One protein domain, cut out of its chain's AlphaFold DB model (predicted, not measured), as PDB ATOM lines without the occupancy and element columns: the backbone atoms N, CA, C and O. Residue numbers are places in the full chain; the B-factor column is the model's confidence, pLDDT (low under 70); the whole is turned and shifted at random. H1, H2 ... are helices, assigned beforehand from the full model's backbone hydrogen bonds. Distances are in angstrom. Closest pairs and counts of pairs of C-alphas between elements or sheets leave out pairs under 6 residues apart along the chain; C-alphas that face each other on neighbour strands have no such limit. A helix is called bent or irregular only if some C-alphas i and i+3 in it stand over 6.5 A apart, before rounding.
ATOM      1  N   LYS A 286      16.579  56.600 -18.005       86.62
ATOM      2  CA  LYS A 286      17.227  55.628 -17.117       86.62
ATOM      3  C   LYS A 286      17.181  54.248 -17.737       86.62
ATOM      4  O   LYS A 286      16.099  53.756 -18.054       86.62
ATOM      5  N   ILE A 287      18.344  53.616 -17.861       86.56
ATOM      6  CA  ILE A 287      18.439  52.193 -18.152       86.56
ATOM      7  C   ILE A 287      18.659  51.447 -16.838       86.56
ATOM      8  O   ILE A 287      19.586  51.724 -16.090       86.56
ATOM      9  N   ASN A 288      17.792  50.489 -16.522       83.88
ATOM     10  CA  ASN A 288      17.952  49.661 -15.322       83.88
ATOM     11  C   ASN A 288      18.863  48.458 -15.617       83.88
ATOM     12  O   ASN A 288      18.498  47.314 -15.357       83.88
ATOM     13  N   ASN A 289      20.015  48.710 -16.241       89.12
ATOM     14  CA  ASN A 289      21.012  47.688 -16.528       89.12
ATOM     15  C   ASN A 289      22.407  48.314 -16.585       89.12
ATOM     16  O   ASN A 289      22.782  48.936 -17.577       89.12
ATOM     17  N   TYR A 290      23.161  48.105 -15.510       87.69
ATOM     18  CA  TYR A 290      24.489  48.678 -15.323       87.69
ATOM     19  C   TYR A 290      25.488  48.233 -16.404       87.69
ATOM     20  O   TYR A 290      26.269  49.040 -16.891       87.69
ATOM     21  N   PHE A 291      25.417  46.975 -16.858       89.81
ATOM     22  CA  PHE A 291      26.306  46.453 -17.904       89.81
ATOM     23  C   PHE A 291      26.184  47.234 -19.221       89.81
ATOM     24  O   PHE A 291      27.190  47.597 -19.832       89.81
ATOM     25  N   ILE A 292      24.955  47.515 -19.660       92.00
ATOM     26  CA  ILE A 292      24.719  48.299 -20.877       92.00
ATOM     27  C   ILE A 292      25.063  49.774 -20.651       92.00
ATOM     28  O   ILE A 292      25.623  50.398 -21.550       92.00
ATOM     29  N   GLU A 293      24.749  50.326 -19.477       93.06
ATOM     30  CA  GLU A 293      25.106  51.703 -19.122       93.06
ATOM     31  C   GLU A 293      26.620  51.930 -19.213       93.06
ATOM     32  O   GLU A 293      27.062  52.738 -20.028       93.06
ATOM     33  N   GLU A 294      27.413  51.148 -18.476       92.12
ATOM     34  CA  GLU A 294      28.880  51.196 -18.522       92.12
ATOM     35  C   GLU A 294      29.421  50.938 -19.926       92.12
ATOM     36  O   GLU A 294      30.365  51.591 -20.364       92.12
ATOM     37  N   GLY A 295      28.809  50.010 -20.670       94.00
ATOM     38  CA  GLY A 295      29.191  49.739 -22.051       94.00
ATOM     39  C   GLY A 295      29.039  50.958 -22.951       94.00
ATOM     40  O   GLY A 295      29.926  51.233 -23.755       94.00
ATOM     41  N   ILE A 296      27.938  51.704 -22.818       96.00
ATOM     42  CA  ILE A 296      27.674  52.908 -23.618       96.00
ATOM     43  C   ILE A 296      28.640  54.016 -23.220       96.00
ATOM     44  O   ILE A 296      29.246  54.640 -24.093       96.00
ATOM     45  N   VAL A 297      28.803  54.232 -21.914       95.12
ATOM     46  CA  VAL A 297      29.710  55.236 -21.362       95.12
ATOM     47  C   VAL A 297      31.141  54.988 -21.849       95.12
ATOM     48  O   VAL A 297      31.745  55.860 -22.481       95.12
ATOM     49  N   ALA A 298      31.650  53.771 -21.652       93.94
ATOM     50  CA  ALA A 298      32.995  53.396 -22.062       93.94
ATOM     51  C   ALA A 298      33.157  53.395 -23.590       93.94
ATOM     52  O   ALA A 298      34.200  53.813 -24.090       93.94
ATOM     53  N   TYR A 299      32.145  52.984 -24.364       96.12
ATOM     54  CA  TYR A 299      32.212  53.046 -25.828       96.12
ATOM     55  C   TYR A 299      32.359  54.493 -26.322       96.12
ATOM     56  O   TYR A 299      33.206  54.777 -27.171       96.12
ATOM     57  N   ILE A 300      31.588  55.435 -25.771       96.75
ATOM     58  CA  ILE A 300      31.700  56.848 -26.150       96.75
ATOM     59  C   ILE A 300      33.066  57.412 -25.736       96.75
ATOM     60  O   ILE A 300      33.780  57.942 -26.590       96.75
ATOM     61  N   ASP A 301      33.455  57.289 -24.464       94.88
ATOM     62  CA  ASP A 301      34.699  57.890 -23.966       94.88
ATOM     63  C   ASP A 301      35.943  57.256 -24.608       94.88
ATOM     64  O   ASP A 301      36.840  57.946 -25.093       94.88
ATOM     65  N   GLU A 302      36.000  55.930 -24.667       92.19
ATOM     66  CA  GLU A 302      37.224  55.224 -25.025       92.19
ATOM     67  C   GLU A 302      37.329  54.905 -26.518       92.19
ATOM     68  O   GLU A 302      38.411  55.039 -27.096       92.19
ATOM     69  N   VAL A 303      36.228  54.546 -27.184       94.38
ATOM     70  CA  VAL A 303      36.252  54.234 -28.623       94.38
ATOM     71  C   VAL A 303      36.060  55.501 -29.449       94.38
ATOM     72  O   VAL A 303      36.930  55.839 -30.251       94.38
ATOM     73  N   LEU A 304      34.965  56.238 -29.249       95.38
ATOM     74  CA  LEU A 304      34.639  57.375 -30.119       95.38
ATOM     75  C   LEU A 304      35.526  58.599 -29.871       95.38
ATOM     76  O   LEU A 304      35.949  59.248 -30.828       95.38
ATOM     77  N   LEU A 305      35.823  58.930 -28.610       93.12
ATOM     78  CA  LEU A 305      36.615  60.127 -28.296       93.12
ATOM     79  C   LEU A 305      38.124  59.867 -28.287       93.12
ATOM     80  O   LEU A 305      38.887  60.737 -28.721       93.12
ATOM     81  N   LYS A 306      38.560  58.701 -27.794       91.12
ATOM     82  CA  LYS A 306      39.986  58.354 -27.642       91.12
ATOM     83  C   LYS A 306      40.517  57.406 -28.722       91.12
ATOM     84  O   LYS A 306      41.731  57.234 -28.810       91.12
ATOM     85  N   GLY A 307      39.655  56.822 -29.557       92.75
ATOM     86  CA  GLY A 307      40.070  55.955 -30.664       92.75
ATOM     87  C   GLY A 307      40.643  54.606 -30.225       92.75
ATOM     88  O   GLY A 307      41.408  54.000 -30.978       92.75
ATOM     89  N   LYS A 308      40.337  54.130 -29.010       91.19
ATOM     90  CA  LYS A 308      40.811  52.820 -28.548       91.19
ATOM     91  C   LYS A 308      40.134  51.698 -29.326       91.19
ATOM     92  O   LYS A 308      38.925  51.694 -29.529       91.19
ATOM     93  N   ASN A 309      40.926  50.691 -29.684       89.69
ATOM     94  CA  ASN A 309      40.427  49.466 -30.293       89.69
ATOM     95  C   ASN A 309      40.325  48.354 -29.244       89.69
ATOM     96  O   ASN A 309      41.305  47.652 -28.972       89.69
ATOM     97  N   TYR A 310      39.125  48.175 -28.689       86.56
ATOM     98  CA  TYR A 310      38.862  47.187 -27.642       86.56
ATOM     99  C   TYR A 310      39.093  45.743 -28.100       86.56
ATOM    100  O   TYR A 310      39.503  44.906 -27.300       86.56
ATOM    101  N   ARG A 311      38.948  45.455 -29.401       85.00
ATOM    102  CA  ARG A 311      39.197  44.113 -29.950       85.00
ATOM    103  C   ARG A 311      40.652  43.672 -29.823       85.00
ATOM    104  O   ARG A 311      40.907  42.482 -29.698       85.00
ATOM    105  N   SER A 312      41.603  44.609 -29.819       83.69
ATOM    106  CA  SER A 312      43.033  44.285 -29.698       83.69
ATOM    107  C   SER A 312      43.450  43.774 -28.315       83.69
ATOM    108  O   SER A 312      44.503  43.148 -28.192       83.69
ATOM    109  N   TYR A 313      42.632  44.012 -27.285       77.25
ATOM    110  CA  TYR A 313      42.908  43.564 -25.918       77.25
ATOM    111  C   TYR A 313      42.509  42.102 -25.678       77.25
ATOM    112  O   TYR A 313      42.886  41.537 -24.656       77.25
ATOM    113  N   PHE A 314      41.806  41.470 -26.623       74.69
ATOM    114  CA  PHE A 314      41.358  40.085 -26.496       74.69
ATOM    115  C   PHE A 314      42.280  39.104 -27.226       74.69
ATOM    116  O   PHE A 314      42.655  39.306 -28.382       74.69
ATOM    117  N   LYS A 315      42.611  37.998 -26.547       64.12
ATOM    118  CA  LYS A 315      43.351  36.857 -27.098       64.12
ATOM    119  C   LYS A 315      42.592  35.556 -26.807       64.12
ATOM    120  O   LYS A 315      42.687  35.033 -25.708       64.12
ATOM    121  N   GLY A 316      41.910  35.001 -27.810       64.69
ATOM    122  CA  GLY A 316      41.364  33.634 -27.762       64.69
ATOM    123  C   GLY A 316      40.218  33.389 -26.763       64.69
ATOM    124  O   GLY A 316      39.641  34.328 -26.228       64.69
ATOM    125  N   ASP A 317      39.887  32.103 -26.583       64.62
ATOM    126  CA  ASP A 317      38.652  31.443 -26.088       64.62
ATOM    127  C   ASP A 317      37.897  31.987 -24.846       64.62
ATOM    128  O   ASP A 317      36.847  31.441 -24.486       64.62
ATOM    129  N   GLU A 318      38.357  33.050 -24.187       64.69
ATOM    130  CA  GLU A 318      37.712  33.657 -23.008       64.69
ATOM    131  C   GLU A 318      36.312  34.225 -23.319       64.69
ATOM    132  O   GLU A 318      35.416  34.198 -22.474       64.69
ATOM    133  N   LEU A 319      36.084  34.627 -24.573       61.84
ATOM    134  CA  LEU A 319      34.834  35.210 -25.078       61.84
ATOM    135  C   LEU A 319      33.628  34.255 -25.046       61.84
ATOM    136  O   LEU A 319      32.483  34.702 -24.982       61.84
ATOM    137  N   ASN A 320      33.861  32.940 -25.060       64.19
ATOM    138  CA  ASN A 320      32.785  31.945 -25.139       64.19
ATOM    139  C   ASN A 320      32.184  31.574 -23.774       64.19
ATOM    140  O   ASN A 320      31.253  30.771 -23.717       64.19
ATOM    141  N   ARG A 321      32.712  32.118 -22.670       66.81
ATOM    142  CA  ARG A 321      32.324  31.695 -21.316       66.81
ATOM    143  C   ARG A 321      31.278  32.574 -20.648       66.81
ATOM    144  O   ARG A 321      30.754  32.172 -19.615       66.81
ATOM    145  N   VAL A 322      30.969  33.742 -21.209       75.31
ATOM    146  CA  VAL A 322      30.106  34.711 -20.531       75.31
ATOM    147  C   VAL A 322      28.721  34.739 -21.169       75.31
ATOM    148  O   VAL A 322      28.556  35.139 -22.325       75.31
ATOM    149  N   SER A 323      27.714  34.298 -20.413       84.56
ATOM    150  CA  SER A 323      26.326  34.376 -20.860       84.56
ATOM    151  C   SER A 323      25.752  35.780 -20.625       84.56
ATOM    152  O   SER A 323      26.078  36.442 -19.642       84.56
ATOM    153  N   LEU A 324      24.844  36.237 -21.490       83.00
ATOM    154  CA  LEU A 324      24.095  37.488 -21.344       83.00
ATOM    155  C   LEU A 324      23.309  37.506 -20.036       83.00
ATOM    156  O   LEU A 324      23.154  38.556 -19.425       83.00
ATOM    157  N   LYS A 325      22.845  36.334 -19.586       84.50
ATOM    158  CA  LYS A 325      22.191  36.197 -18.288       84.50
ATOM    159  C   LYS A 325      23.148  36.590 -17.163       84.50
ATOM    160  O   LYS A 325      22.753  37.363 -16.298       84.50
ATOM    161  N   ASP A 326      24.385  36.104 -17.198       81.31
ATOM    162  CA  ASP A 326      25.393  36.432 -16.184       81.31
ATOM    163  C   ASP A 326      25.825  37.898 -16.291       81.31
ATOM    164  O   ASP A 326      25.964  38.569 -15.273       81.31
ATOM    165  N   LEU A 327      25.950  38.442 -17.507       78.69
ATOM    166  CA  LEU A 327      26.250  39.865 -17.720       78.69
ATOM    167  C   LEU A 327      25.157  40.780 -17.163       78.69
ATOM    168  O   LEU A 327      25.459  41.800 -16.552       78.69
ATOM    169  N   PHE A 328      23.887  40.414 -17.334       82.25
ATOM    170  CA  PHE A 328      22.772  41.213 -16.828       82.25
ATOM    171  C   PHE A 328      22.529  41.019 -15.330       82.25
ATOM    172  O   PHE A 328      22.056  41.947 -14.680       82.25
ATOM    173  N   ALA A 329      22.845  39.842 -14.781       79.12
ATOM    174  CA  ALA A 329      22.653  39.540 -13.364       79.12
ATOM    175  C   ALA A 329      23.808  40.014 -12.477       79.12
ATOM    176  O   ALA A 329      23.578  40.355 -11.321       79.12
ATOM    177  N   SER A 330      25.044  40.010 -12.989       64.00
ATOM    178  CA  SER A 330      26.232  40.196 -12.149       64.00
ATOM    179  C   SER A 330      26.357  41.597 -11.571       64.00
ATOM    180  O   SER A 330      27.059  41.744 -10.579       64.00
ATOM    181  N   GLY A 331      25.696  42.613 -12.137       59.31
ATOM    182  CA  GLY A 331      25.705  43.989 -11.628       59.31
ATOM    183  C   GLY A 331      27.081  44.665 -11.606       59.31
ATOM    184  O   GLY A 331      27.133  45.881 -11.555       59.31
ATOM    185  N   TYR A 332      28.176  43.906 -11.670       54.53
ATOM    186  CA  TYR A 332      29.557  44.337 -11.607       54.53
ATOM    187  C   TYR A 332      30.482  43.141 -11.875       54.53
ATOM    188  O   TYR A 332      30.664  42.267 -11.031       54.53
ATOM    189  N   LEU A 333      31.138  43.132 -13.032       56.22
ATOM    190  CA  LEU A 333      32.421  42.451 -13.195       56.22
ATOM    191  C   LEU A 333      33.376  43.486 -13.786       56.22
ATOM    192  O   LEU A 333      33.428  43.659 -15.001       56.22
ATOM    193  N   PHE A 334      34.108  44.201 -12.923       56.25
ATOM    194  CA  PHE A 334      35.156  45.160 -13.321       56.25
ATOM    195  C   PHE A 334      36.147  44.557 -14.325       56.25
ATOM    196  O   PHE A 334      36.658  45.250 -15.203       56.25
ATOM    197  N   GLU A 335      36.372  43.246 -14.230       59.31
ATOM    198  CA  GLU A 335      37.244  42.478 -15.119       59.31
ATOM    199  C   GLU A 335      36.734  42.430 -16.572       59.31
ATOM    200  O   GLU A 335      37.494  42.128 -17.487       59.31
ATOM    201  N   ASN A 336      35.473  42.810 -16.809       72.38
ATOM    202  CA  ASN A 336      34.790  42.695 -18.093       72.38
ATOM    203  C   ASN A 336      34.355  44.036 -18.699       72.38
ATOM    204  O   ASN A 336      33.550  44.030 -19.629       72.38
ATOM    205  N   ALA A 337      34.900  45.179 -18.256       76.50
ATOM    206  CA  ALA A 337      34.590  46.491 -18.854       76.50
ATOM    207  C   ALA A 337      34.731  46.486 -20.393       76.50
ATOM    208  O   ALA A 337      33.952  47.104 -21.118       76.50
ATOM    209  N   TYR A 338      35.684  45.703 -20.908       84.88
ATOM    210  CA  TYR A 338      35.879  45.512 -22.340       84.88
ATOM    211  C   TYR A 338      34.720  44.770 -23.032       84.88
ATOM    212  O   TYR A 338      34.383  45.098 -24.169       84.88
ATOM    213  N   LEU A 339      34.083  43.801 -22.364       88.12
ATOM    214  CA  LEU A 339      32.903  43.105 -22.891       88.12
ATOM    215  C   LEU A 339      31.695  44.037 -22.978       88.12
ATOM    216  O   LEU A 339      30.937  43.926 -23.940       88.12
ATOM    217  N   CYS A 340      31.536  44.971 -22.034       90.44
ATOM    218  CA  CYS A 340      30.476  45.980 -22.091       90.44
ATOM    219  C   CYS A 340      30.594  46.814 -23.376       90.44
ATOM    220  O   CYS A 340      29.627  46.960 -24.126       90.44
ATOM    221  N   VAL A 341      31.809  47.291 -23.673       92.94
ATOM    222  CA  VAL A 341      32.113  48.069 -24.886       92.94
ATOM    223  C   VAL A 341      31.843  47.255 -26.151       92.94
ATOM    224  O   VAL A 341      31.166  47.731 -27.061       92.94
ATOM    225  N   LEU A 342      32.335  46.013 -26.211       92.38
ATOM    226  CA  LEU A 342      32.123  45.152 -27.374       92.38
ATOM    227  C   LEU A 342      30.645  44.795 -27.571       92.38
ATOM    228  O   LEU A 342      30.209  44.650 -28.713       92.38
ATOM    229  N   PHE A 343      29.869  44.663 -26.492       93.62
ATOM    230  CA  PHE A 343      28.437  44.403 -26.593       93.62
ATOM    231  C   PHE A 343      27.698  45.604 -27.182       93.62
ATOM    232  O   PHE A 343      26.849  45.429 -28.051       93.62
ATOM    233  N   VAL A 344      28.066  46.829 -26.799       95.94
ATOM    234  CA  VAL A 344      27.540  48.043 -27.444       95.94
ATOM    235  C   VAL A 344      27.932  48.109 -28.918       95.94
ATOM    236  O   VAL A 344      27.075  48.377 -29.757       95.94
ATOM    237  N   GLU A 345      29.179  47.781 -29.263       95.88
ATOM    238  CA  GLU A 345      29.616  47.684 -30.662       95.88
ATOM    239  C   GLU A 345      28.775  46.657 -31.446       95.88
ATOM    240  O   GLU A 345      28.333  46.931 -32.562       95.88
ATOM    241  N   TYR A 346      28.486  45.494 -30.848       95.38
ATOM    242  CA  TYR A 346      27.593  44.488 -31.429       95.38
ATOM    243  C   TYR A 346      26.188  45.036 -31.653       95.38
ATOM    244  O   TYR A 346      25.633  44.857 -32.734       95.38
ATOM    245  N   LEU A 347      25.616  45.718 -30.661       96.81
ATOM    246  CA  LEU A 347      24.280  46.290 -30.764       96.81
ATOM    247  C   LEU A 347      24.192  47.335 -31.880       96.81
ATOM    248  O   LEU A 347      23.224  47.318 -32.640       96.81
ATOM    249  N   LEU A 348      25.202  48.198 -32.021       97.44
ATOM    250  CA  LEU A 348      25.290  49.165 -33.121       97.44
ATOM    251  C   LEU A 348      25.331  48.454 -34.480       97.44
ATOM    252  O   LEU A 348      24.545  48.780 -35.366       97.44
ATOM    253  N   ASN A 349      26.176  47.429 -34.614       96.06
ATOM    254  CA  ASN A 349      26.312  46.655 -35.849       96.06
ATOM    255  C   ASN A 349      25.038  45.872 -36.203       96.06
ATOM    256  O   ASN A 349      24.611  45.868 -37.355       96.06
ATOM    257  N   ALA A 350      24.407  45.232 -35.219       96.19
ATOM    258  CA  ALA A 350      23.212  44.418 -35.421       96.19
ATOM    259  C   ALA A 350      21.973  45.259 -35.768       96.19
ATOM    260  O   ALA A 350      21.119  44.809 -36.528       96.19
ATOM    261  N   SER A 351      21.882  46.474 -35.217       96.38
ATOM    262  CA  SER A 351      20.745  47.378 -35.426       96.38
ATOM    263  C   SER A 351      20.953  48.393 -36.551       96.38
ATOM    264  O   SER A 351      19.993  49.053 -36.951       96.38
ATOM    265  N   ASN A 352      22.186  48.534 -37.054       96.50
ATOM    266  CA  ASN A 352      22.598  49.597 -37.974       96.50
ATOM    267  C   ASN A 352      22.239  51.008 -37.451       96.50
ATOM    268  O   ASN A 352      21.901  51.908 -38.222       96.50
ATOM    269  N   MET A 353      22.263  51.186 -36.126       97.19
ATOM    270  CA  MET A 353      22.006  52.466 -35.463       97.19
ATOM    271  C   MET A 353      23.302  53.240 -35.252       97.19
ATOM    272  O   MET A 353      24.374  52.665 -35.060       97.19
ATOM    273  N   LYS A 354      23.185  54.568 -35.210       97.12
ATOM    274  CA  LYS A 354      24.219  55.419 -34.619       97.12
ATOM    275  C   LYS A 354      24.121  55.387 -33.097       97.12
ATOM    276  O   LYS A 354      23.085  55.022 -32.540       97.12
ATOM    277  N   ILE A 355      25.185  55.809 -32.417       97.06
ATOM    278  CA  ILE A 355      25.222  55.820 -30.951       97.06
ATOM    279  C   ILE A 355      24.138  56.722 -30.348       97.06
ATOM    280  O   ILE A 355      23.514  56.322 -29.368       97.06
ATOM    281  N   GLU A 356      23.829  57.877 -30.952       96.19
ATOM    282  CA  GLU A 356      22.757  58.742 -30.451       96.19
ATOM    283  C   GLU A 356      21.368  58.095 -30.550       96.19
ATOM    284  O   GLU A 356      20.537  58.254 -29.653       96.19
ATOM    285  N   ASP A 357      21.123  57.319 -31.609       96.50
ATOM    286  CA  ASP A 357      19.859  56.614 -31.822       96.50
ATOM    287  C   ASP A 357      19.743  55.411 -30.885       96.50
ATOM    288  O   ASP A 357      18.683  55.177 -30.300       96.50
ATOM    289  N   LEU A 358      20.854  54.696 -30.682       96.56
ATOM    290  CA  LEU A 358      20.952  53.603 -29.724       96.56
ATOM    291  C   LEU A 358      20.637  54.078 -28.299       96.56
ATOM    292  O   LEU A 358      19.824  53.458 -27.611       96.56
ATOM    293  N   VAL A 359      21.247  55.187 -27.868       96.19
ATOM    294  CA  VAL A 359      20.997  55.789 -26.551       96.19
ATOM    295  C   VAL A 359      19.523  56.154 -26.411       96.19
ATOM    296  O   VAL A 359      18.871  55.687 -25.479       96.19
ATOM    297  N   LYS A 360      18.952  56.904 -27.363       93.62
ATOM    298  CA  LYS A 360      17.524  57.267 -27.329       93.62
ATOM    299  C   LYS A 360      16.633  56.030 -27.243       93.62
ATOM    300  O   LYS A 360      15.708  55.989 -26.437       93.62
ATOM    301  N   PHE A 361      16.924  55.002 -28.036       94.62
ATOM    302  CA  PHE A 361      16.141  53.774 -28.053       94.62
ATOM    303  C   PHE A 361      16.191  53.034 -26.708       94.62
ATOM    304  O   PHE A 361      15.146  52.684 -26.150       94.62
ATOM    305  N   LEU A 362      17.383  52.836 -26.146       94.25
ATOM    306  CA  LEU A 362      17.565  52.095 -24.897       94.25
ATOM    307  C   LEU A 362      17.050  52.850 -23.666       94.25
ATOM    308  O   LEU A 362      16.454  52.220 -22.792       94.25
ATOM    309  N   TYR A 363      17.193  54.176 -23.630       91.25
ATOM    310  CA  TYR A 363      16.858  55.009 -22.468       91.25
ATOM    311  C   TYR A 363      15.398  55.491 -22.431       91.25
ATOM    312  O   TYR A 363      14.965  56.080 -21.438       91.25
ATOM    313  N   THR A 364      14.597  55.208 -23.464       87.38
ATOM    314  CA  THR A 364      13.138  55.407 -23.401       87.38
ATOM    315  C   THR A 364      12.504  54.550 -22.299       87.38
ATOM    316  O   THR A 364      12.879  53.395 -22.099       87.38
ATOM    317  N   LYS A 365      11.489  55.077 -21.603       80.56
ATOM    318  CA  LYS A 365      10.770  54.338 -20.542       80.56
ATOM    319  C   LYS A 365       9.918  53.171 -21.060       80.56
ATOM    320  O   LYS A 365       9.396  52.396 -20.265       80.56
ATOM    321  N   GLU A 366       9.730  53.072 -22.371       81.81
ATOM    322  CA  GLU A 366       8.831  52.101 -22.988       81.81
ATOM    323  C   GLU A 366       9.516  50.752 -23.223       81.81
ATOM    324  O   GLU A 366      10.599  50.686 -23.801       81.81
ATOM    325  N   GLY A 367       8.834  49.670 -22.842       85.50
ATOM    326  CA  GLY A 367       9.252  48.295 -23.117       85.50
ATOM    327  C   GLY A 367      10.292  47.742 -22.141       85.50
ATOM    328  O   GLY A 367      11.039  48.475 -21.492       85.50
ATOM    329  N   LYS A 368      10.337  46.412 -22.030       90.94
ATOM    330  CA  LYS A 368      11.379  45.727 -21.263       90.94
ATOM    331  C   LYS A 368      12.688  45.741 -22.045       90.94
ATOM    332  O   LYS A 368      12.682  45.762 -23.277       90.94
ATOM    333  N   LEU A 369      13.816  45.707 -21.338       90.69
ATOM    334  CA  LEU A 369      15.129  45.668 -21.979       90.69
ATOM    335  C   LEU A 369      15.257  44.454 -22.906       90.69
ATOM    336  O   LEU A 369      15.780  44.584 -24.009       90.69
ATOM    337  N   GLU A 370      14.726  43.299 -22.505       92.12
ATOM    338  CA  GLU A 370      14.712  42.099 -23.337       92.12
ATOM    339  C   GLU A 370      14.037  42.360 -24.687       92.12
ATOM    340  O   GLU A 370      14.621  42.070 -25.728       92.12
ATOM    341  N   ASP A 371      12.850  42.973 -24.688       93.94
ATOM    342  CA  ASP A 371      12.094  43.265 -25.911       93.94
ATOM    343  C   ASP A 371      12.868  44.216 -26.834       93.94
ATOM    344  O   ASP A 371      12.893  44.042 -28.057       93.94
ATOM    345  N   LYS A 372      13.554  45.202 -26.244       94.56
ATOM    346  CA  LYS A 372      14.429  46.127 -26.970       94.56
ATOM    347  C   LYS A 372      15.584  45.392 -27.642       94.56
ATOM    348  O   LYS A 372      15.821  45.609 -28.829       94.56
ATOM    349  N   LEU A 373      16.256  44.497 -26.920       93.62
ATOM    350  CA  LEU A 373      17.356  43.699 -27.464       93.62
ATOM    351  C   LEU A 373      16.880  42.798 -28.606       93.62
ATOM    352  O   LEU A 373      17.498  42.790 -29.668       93.62
ATOM    353  N   LEU A 374      15.749  42.104 -28.433       95.38
ATOM    354  CA  LEU A 374      15.154  41.271 -29.483       95.38
ATOM    355  C   LEU A 374      14.869  42.076 -30.753       95.38
ATOM    356  O   LEU A 374      15.209  41.637 -31.854       95.38
ATOM    357  N   LYS A 375      14.290  43.273 -30.595       95.44
ATOM    358  CA  LYS A 375      14.005  44.183 -31.707       95.44
ATOM    359  C   LYS A 375      15.285  44.636 -32.407       95.44
ATOM    360  O   LYS A 375      15.346  44.595 -33.631       95.44
ATOM    361  N   MET A 376      16.302  45.046 -31.651       95.38
ATOM    362  CA  MET A 376      17.556  45.556 -32.212       95.38
ATOM    363  C   MET A 376      18.340  44.507 -32.988       95.38
ATOM    364  O   MET A 376      18.939  44.825 -34.007       95.38
ATOM    365  N   THR A 377      18.344  43.262 -32.518       94.44
ATOM    366  CA  THR A 377      19.137  42.194 -33.138       94.44
ATOM    367  C   THR A 377      18.324  41.341 -34.108       94.44
ATOM    368  O   THR A 377      18.812  40.310 -34.581       94.44
ATOM    369  N   SER A 378      17.069  41.726 -34.376       95.88
ATOM    370  CA  SER A 378      16.108  40.942 -35.161       95.88
ATOM    371  C   SER A 378      16.059  39.475 -34.705       95.88
ATOM    372  O   SER A 378      16.166  38.554 -35.514       95.88
ATOM    373  N   SER A 379      15.992  39.258 -33.388       95.94
ATOM    374  CA  SER A 379      16.014  37.932 -32.759       95.94
ATOM    375  C   SER A 379      14.649  37.568 -32.183       95.94
ATOM    376  O   SER A 379      13.910  38.425 -31.709       95.94
ATOM    377  N   LYS A 380      14.326  36.273 -32.170       96.56
ATOM    378  CA  LYS A 380      13.064  35.740 -31.629       96.56
ATOM    379  C   LYS A 380      13.152  35.368 -30.149       96.56
ATOM    380  O   LYS A 380      12.128  35.146 -29.511       96.56
ATOM    381  N   SER A 381      14.363  35.242 -29.607       95.56
ATOM    382  CA  SER A 381      14.602  34.878 -28.205       95.56
ATOM    383  C   SER A 381      15.950  35.399 -27.706       95.56
ATOM    384  O   SER A 381      16.858  35.625 -28.504       95.56
ATOM    385  N   LEU A 382      16.112  35.538 -26.384       92.38
ATOM    386  CA  LEU A 382      17.395  35.931 -25.779       92.38
ATOM    387  C   LEU A 382      18.512  34.922 -26.055       92.38
ATOM    388  O   LEU A 382      19.672  35.304 -26.152       92.38
ATOM    389  N   LYS A 383      18.164  33.641 -26.227       94.00
ATOM    390  CA  LYS A 383      19.121  32.618 -26.654       94.00
ATOM    391  C   LYS A 383      19.681  32.936 -28.041       94.00
ATOM    392  O   LYS A 383      20.881  32.866 -28.243       94.00
ATOM    393  N   GLU A 384      18.835  33.366 -28.973       95.88
ATOM    394  CA  GLU A 384      19.299  33.779 -30.302       95.88
ATOM    395  C   GLU A 384      20.154  35.059 -30.240       95.88
ATOM    396  O   GLU A 384      21.118  35.185 -30.991       95.88
ATOM    397  N   VAL A 385      19.848  35.999 -29.332       94.69
ATOM    398  CA  VAL A 385      20.723  37.162 -29.068       94.69
ATOM    399  C   VAL A 385      22.094  36.700 -28.573       94.69
ATOM    400  O   VAL A 385      23.104  37.178 -29.083       94.69
ATOM    401  N   GLN A 386      22.132  35.760 -27.624       93.31
ATOM    402  CA  GLN A 386      23.367  35.160 -27.117       93.31
ATOM    403  C   GLN A 386      24.167  34.494 -28.238       93.31
ATOM    404  O   GLN A 386      25.359  34.749 -28.353       93.31
ATOM    405  N   ASP A 387      23.528  33.664 -29.063       92.69
ATOM    406  CA  ASP A 387      24.207  32.925 -30.130       92.69
ATOM    407  C   ASP A 387      24.821  33.891 -31.162       92.69
ATOM    408  O   ASP A 387      25.981  33.742 -31.552       92.69
ATOM    409  N   LYS A 388      24.078  34.936 -31.560       94.12
ATOM    410  CA  LYS A 388      24.580  35.996 -32.453       94.12
ATOM    411  C   LYS A 388      25.726  36.789 -31.825       94.12
ATOM    412  O   LYS A 388      26.716  37.050 -32.501       94.12
ATOM    413  N   TRP A 389      25.613  37.137 -30.546       92.12
ATOM    414  CA  TRP A 389      26.674  37.811 -29.796       92.12
ATOM    415  C   TRP A 389      27.951  36.961 -29.722       92.12
ATOM    416  O   TRP A 389      29.041  37.443 -30.021       92.12
ATOM    417  N   SER A 390      27.825  35.673 -29.405       89.56
ATOM    418  CA  SER A 390      28.953  34.741 -29.388       89.56
ATOM    419  C   SER A 390      29.594  34.587 -30.772       89.56
ATOM    420  O   SER A 390      30.818  34.543 -30.871       89.56
ATOM    421  N   ASN A 391      28.813  34.556 -31.856       90.44
ATOM    422  CA  ASN A 391      29.365  34.541 -33.218       90.44
ATOM    423  C   ASN A 391      30.141  35.828 -33.531       90.44
ATOM    424  O   ASN A 391      31.305  35.756 -33.930       90.44
ATOM    425  N   TYR A 392      29.551  36.984 -33.215       90.25
ATOM    426  CA  TYR A 392      30.171  38.296 -33.384       90.25
ATOM    427  C   TYR A 392      31.526  38.414 -32.672       90.25
ATOM    428  O   TYR A 392      32.495  38.938 -33.230       90.25
ATOM    429  N   LEU A 393      31.612  37.899 -31.444       86.88
ATOM    430  CA  LEU A 393      32.853  37.851 -30.672       86.88
ATOM    431  C   LEU A 393      33.927  36.975 -31.333       86.88
ATOM    432  O   LEU A 393      35.106  37.319 -31.301       86.88
ATOM    433  N   ASN A 394      33.522  35.879 -31.977       84.69
ATOM    434  CA  ASN A 394      34.413  34.965 -32.690       84.69
ATOM    435  C   ASN A 394      34.765  35.429 -34.119       84.69
ATOM    436  O   ASN A 394      35.468  34.711 -34.831       84.69
ATOM    437  N   GLY A 395      34.274  36.594 -34.557       80.94
ATOM    438  CA  GLY A 395      34.483  37.095 -35.920       80.94
ATOM    439  C   GLY A 395      33.787  36.259 -37.001       80.94
ATOM    440  O   GLY A 395      34.264  36.226 -38.135       80.94
ATOM    441  N   LYS A 396      32.703  35.561 -36.640       56.72
ATOM    442  CA  LYS A 396      31.817  34.816 -37.546       56.72
ATOM    443  C   LYS A 396      30.513  35.575 -37.720       56.72
ATOM    444  O   LYS A 396      30.016  35.591 -38.864       56.72
TER     445      LYS A 396
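This is residues 286 to 396 of the 396 residues of an uncharacterized protein of Anoxybacter fermentans (UniProt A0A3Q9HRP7). The longest helix, H5, runs through the middle of a rounded ball of helices; H1 packs across one side of it, and H8 crosses near it on the opposite side. H6 and H7 form a helical hairpin near the last residues of H5, while the short helices H2, H3 and H4 lead round the outside from the end of H1 to the start of H5. The printed part has 111 residues with eight named helices, H1 to H8 in order along the chain, and no named strand; its class is all helix. It is compact, with a radius of gyration of the C-alphas of 13.1 A, and spans 37 by 31 by 27 A.

After residues 286 to 289 comes H1, residues 290 to 305, which touches H5, residues 334 to 351, about perpendicular at 78 degrees; their closest C-alphas, of Gly 295 and Cys 340, are 4.0 A apart. H5 is the hub, touching four other helices. H2, residues 310 to 313, touches H5 at residues 338 to 342 alone, the closest C-alphas being those of Tyr 310 and Tyr 338, 6.3 A. H4, residues 324 to 329, only just touches H1, with 3 pairs of C-alphas within 8 A; the closest are those of Phe 291 and Phe 328, 6.4 A. H6, residues 355 to 363, is close to but not clearly touching H1, at a shallow tilt of 14 degrees, opposite ways; the closest C-alphas are those of Ile 296 and Val 359, 7.8 A. H6 and H7, residues 369 to 376, form a hairpin and only just touch, with 3 pairs of C-alphas within 8 A; Leu 362 and Lys 372 have the closest C-alphas, 7.1 A. H7 only just touches H5, with 3 such pairs, the closest C-alphas being those of Ser 351 and Met 376, 4.9 A. H8, residues 382 to 393, touches H7 at a steep tilt of 59 degrees, the same way, with the C-alphas of Leu 374 and Leu 382 closest at 6.9 A. H8 also only just touches H5, with 3 such pairs, about perpendicular at 79 degrees; the closest C-alphas are those of Tyr 346 and Trp 389, 6.9 A. H3, residues 317 to 321, only just touches H8, again with 3 such pairs, the C-alphas of Asn 320 and Ser 390 being closest at 6.4 A. Among the pairs that are apart are H1 and H8, and H6 and H8. Every O i to N i+4 pair is within hydrogen-bond range in H4, H6, H7 and H8, against 11 of 12 in H1 and 12 of 14 in H5; H2 is too short for such a pair, and H3 has 0 of 1 but 2 of 2 O i to N i+3 pairs.

H1 begins at C-alpha 290, (24.489, 48.678, -15.323), and is 21.1 A long from first to last C-alpha. H2, H3 and H4 measure 5.7, 7.9 and 8.4 A. H5 measures 26.5 A and is irregular: C-alphas 335 and 338 are 8.0 A apart. H6 is 11.9 A and H7 10.5 A long. H8 is 16.3 A long and ends at C-alpha 393, (32.853, 37.851, -30.672).

The two C-alphas farthest apart, of Lys 315 and Glu 366, are 38.0 A from each other. The printed part has no cut, ends at the chain's last residue, Lys 396, and has tight links between its helices. Its mean pLDDT is 87.0; residues 315 to 321, 330 to 335 and 396 are under 70.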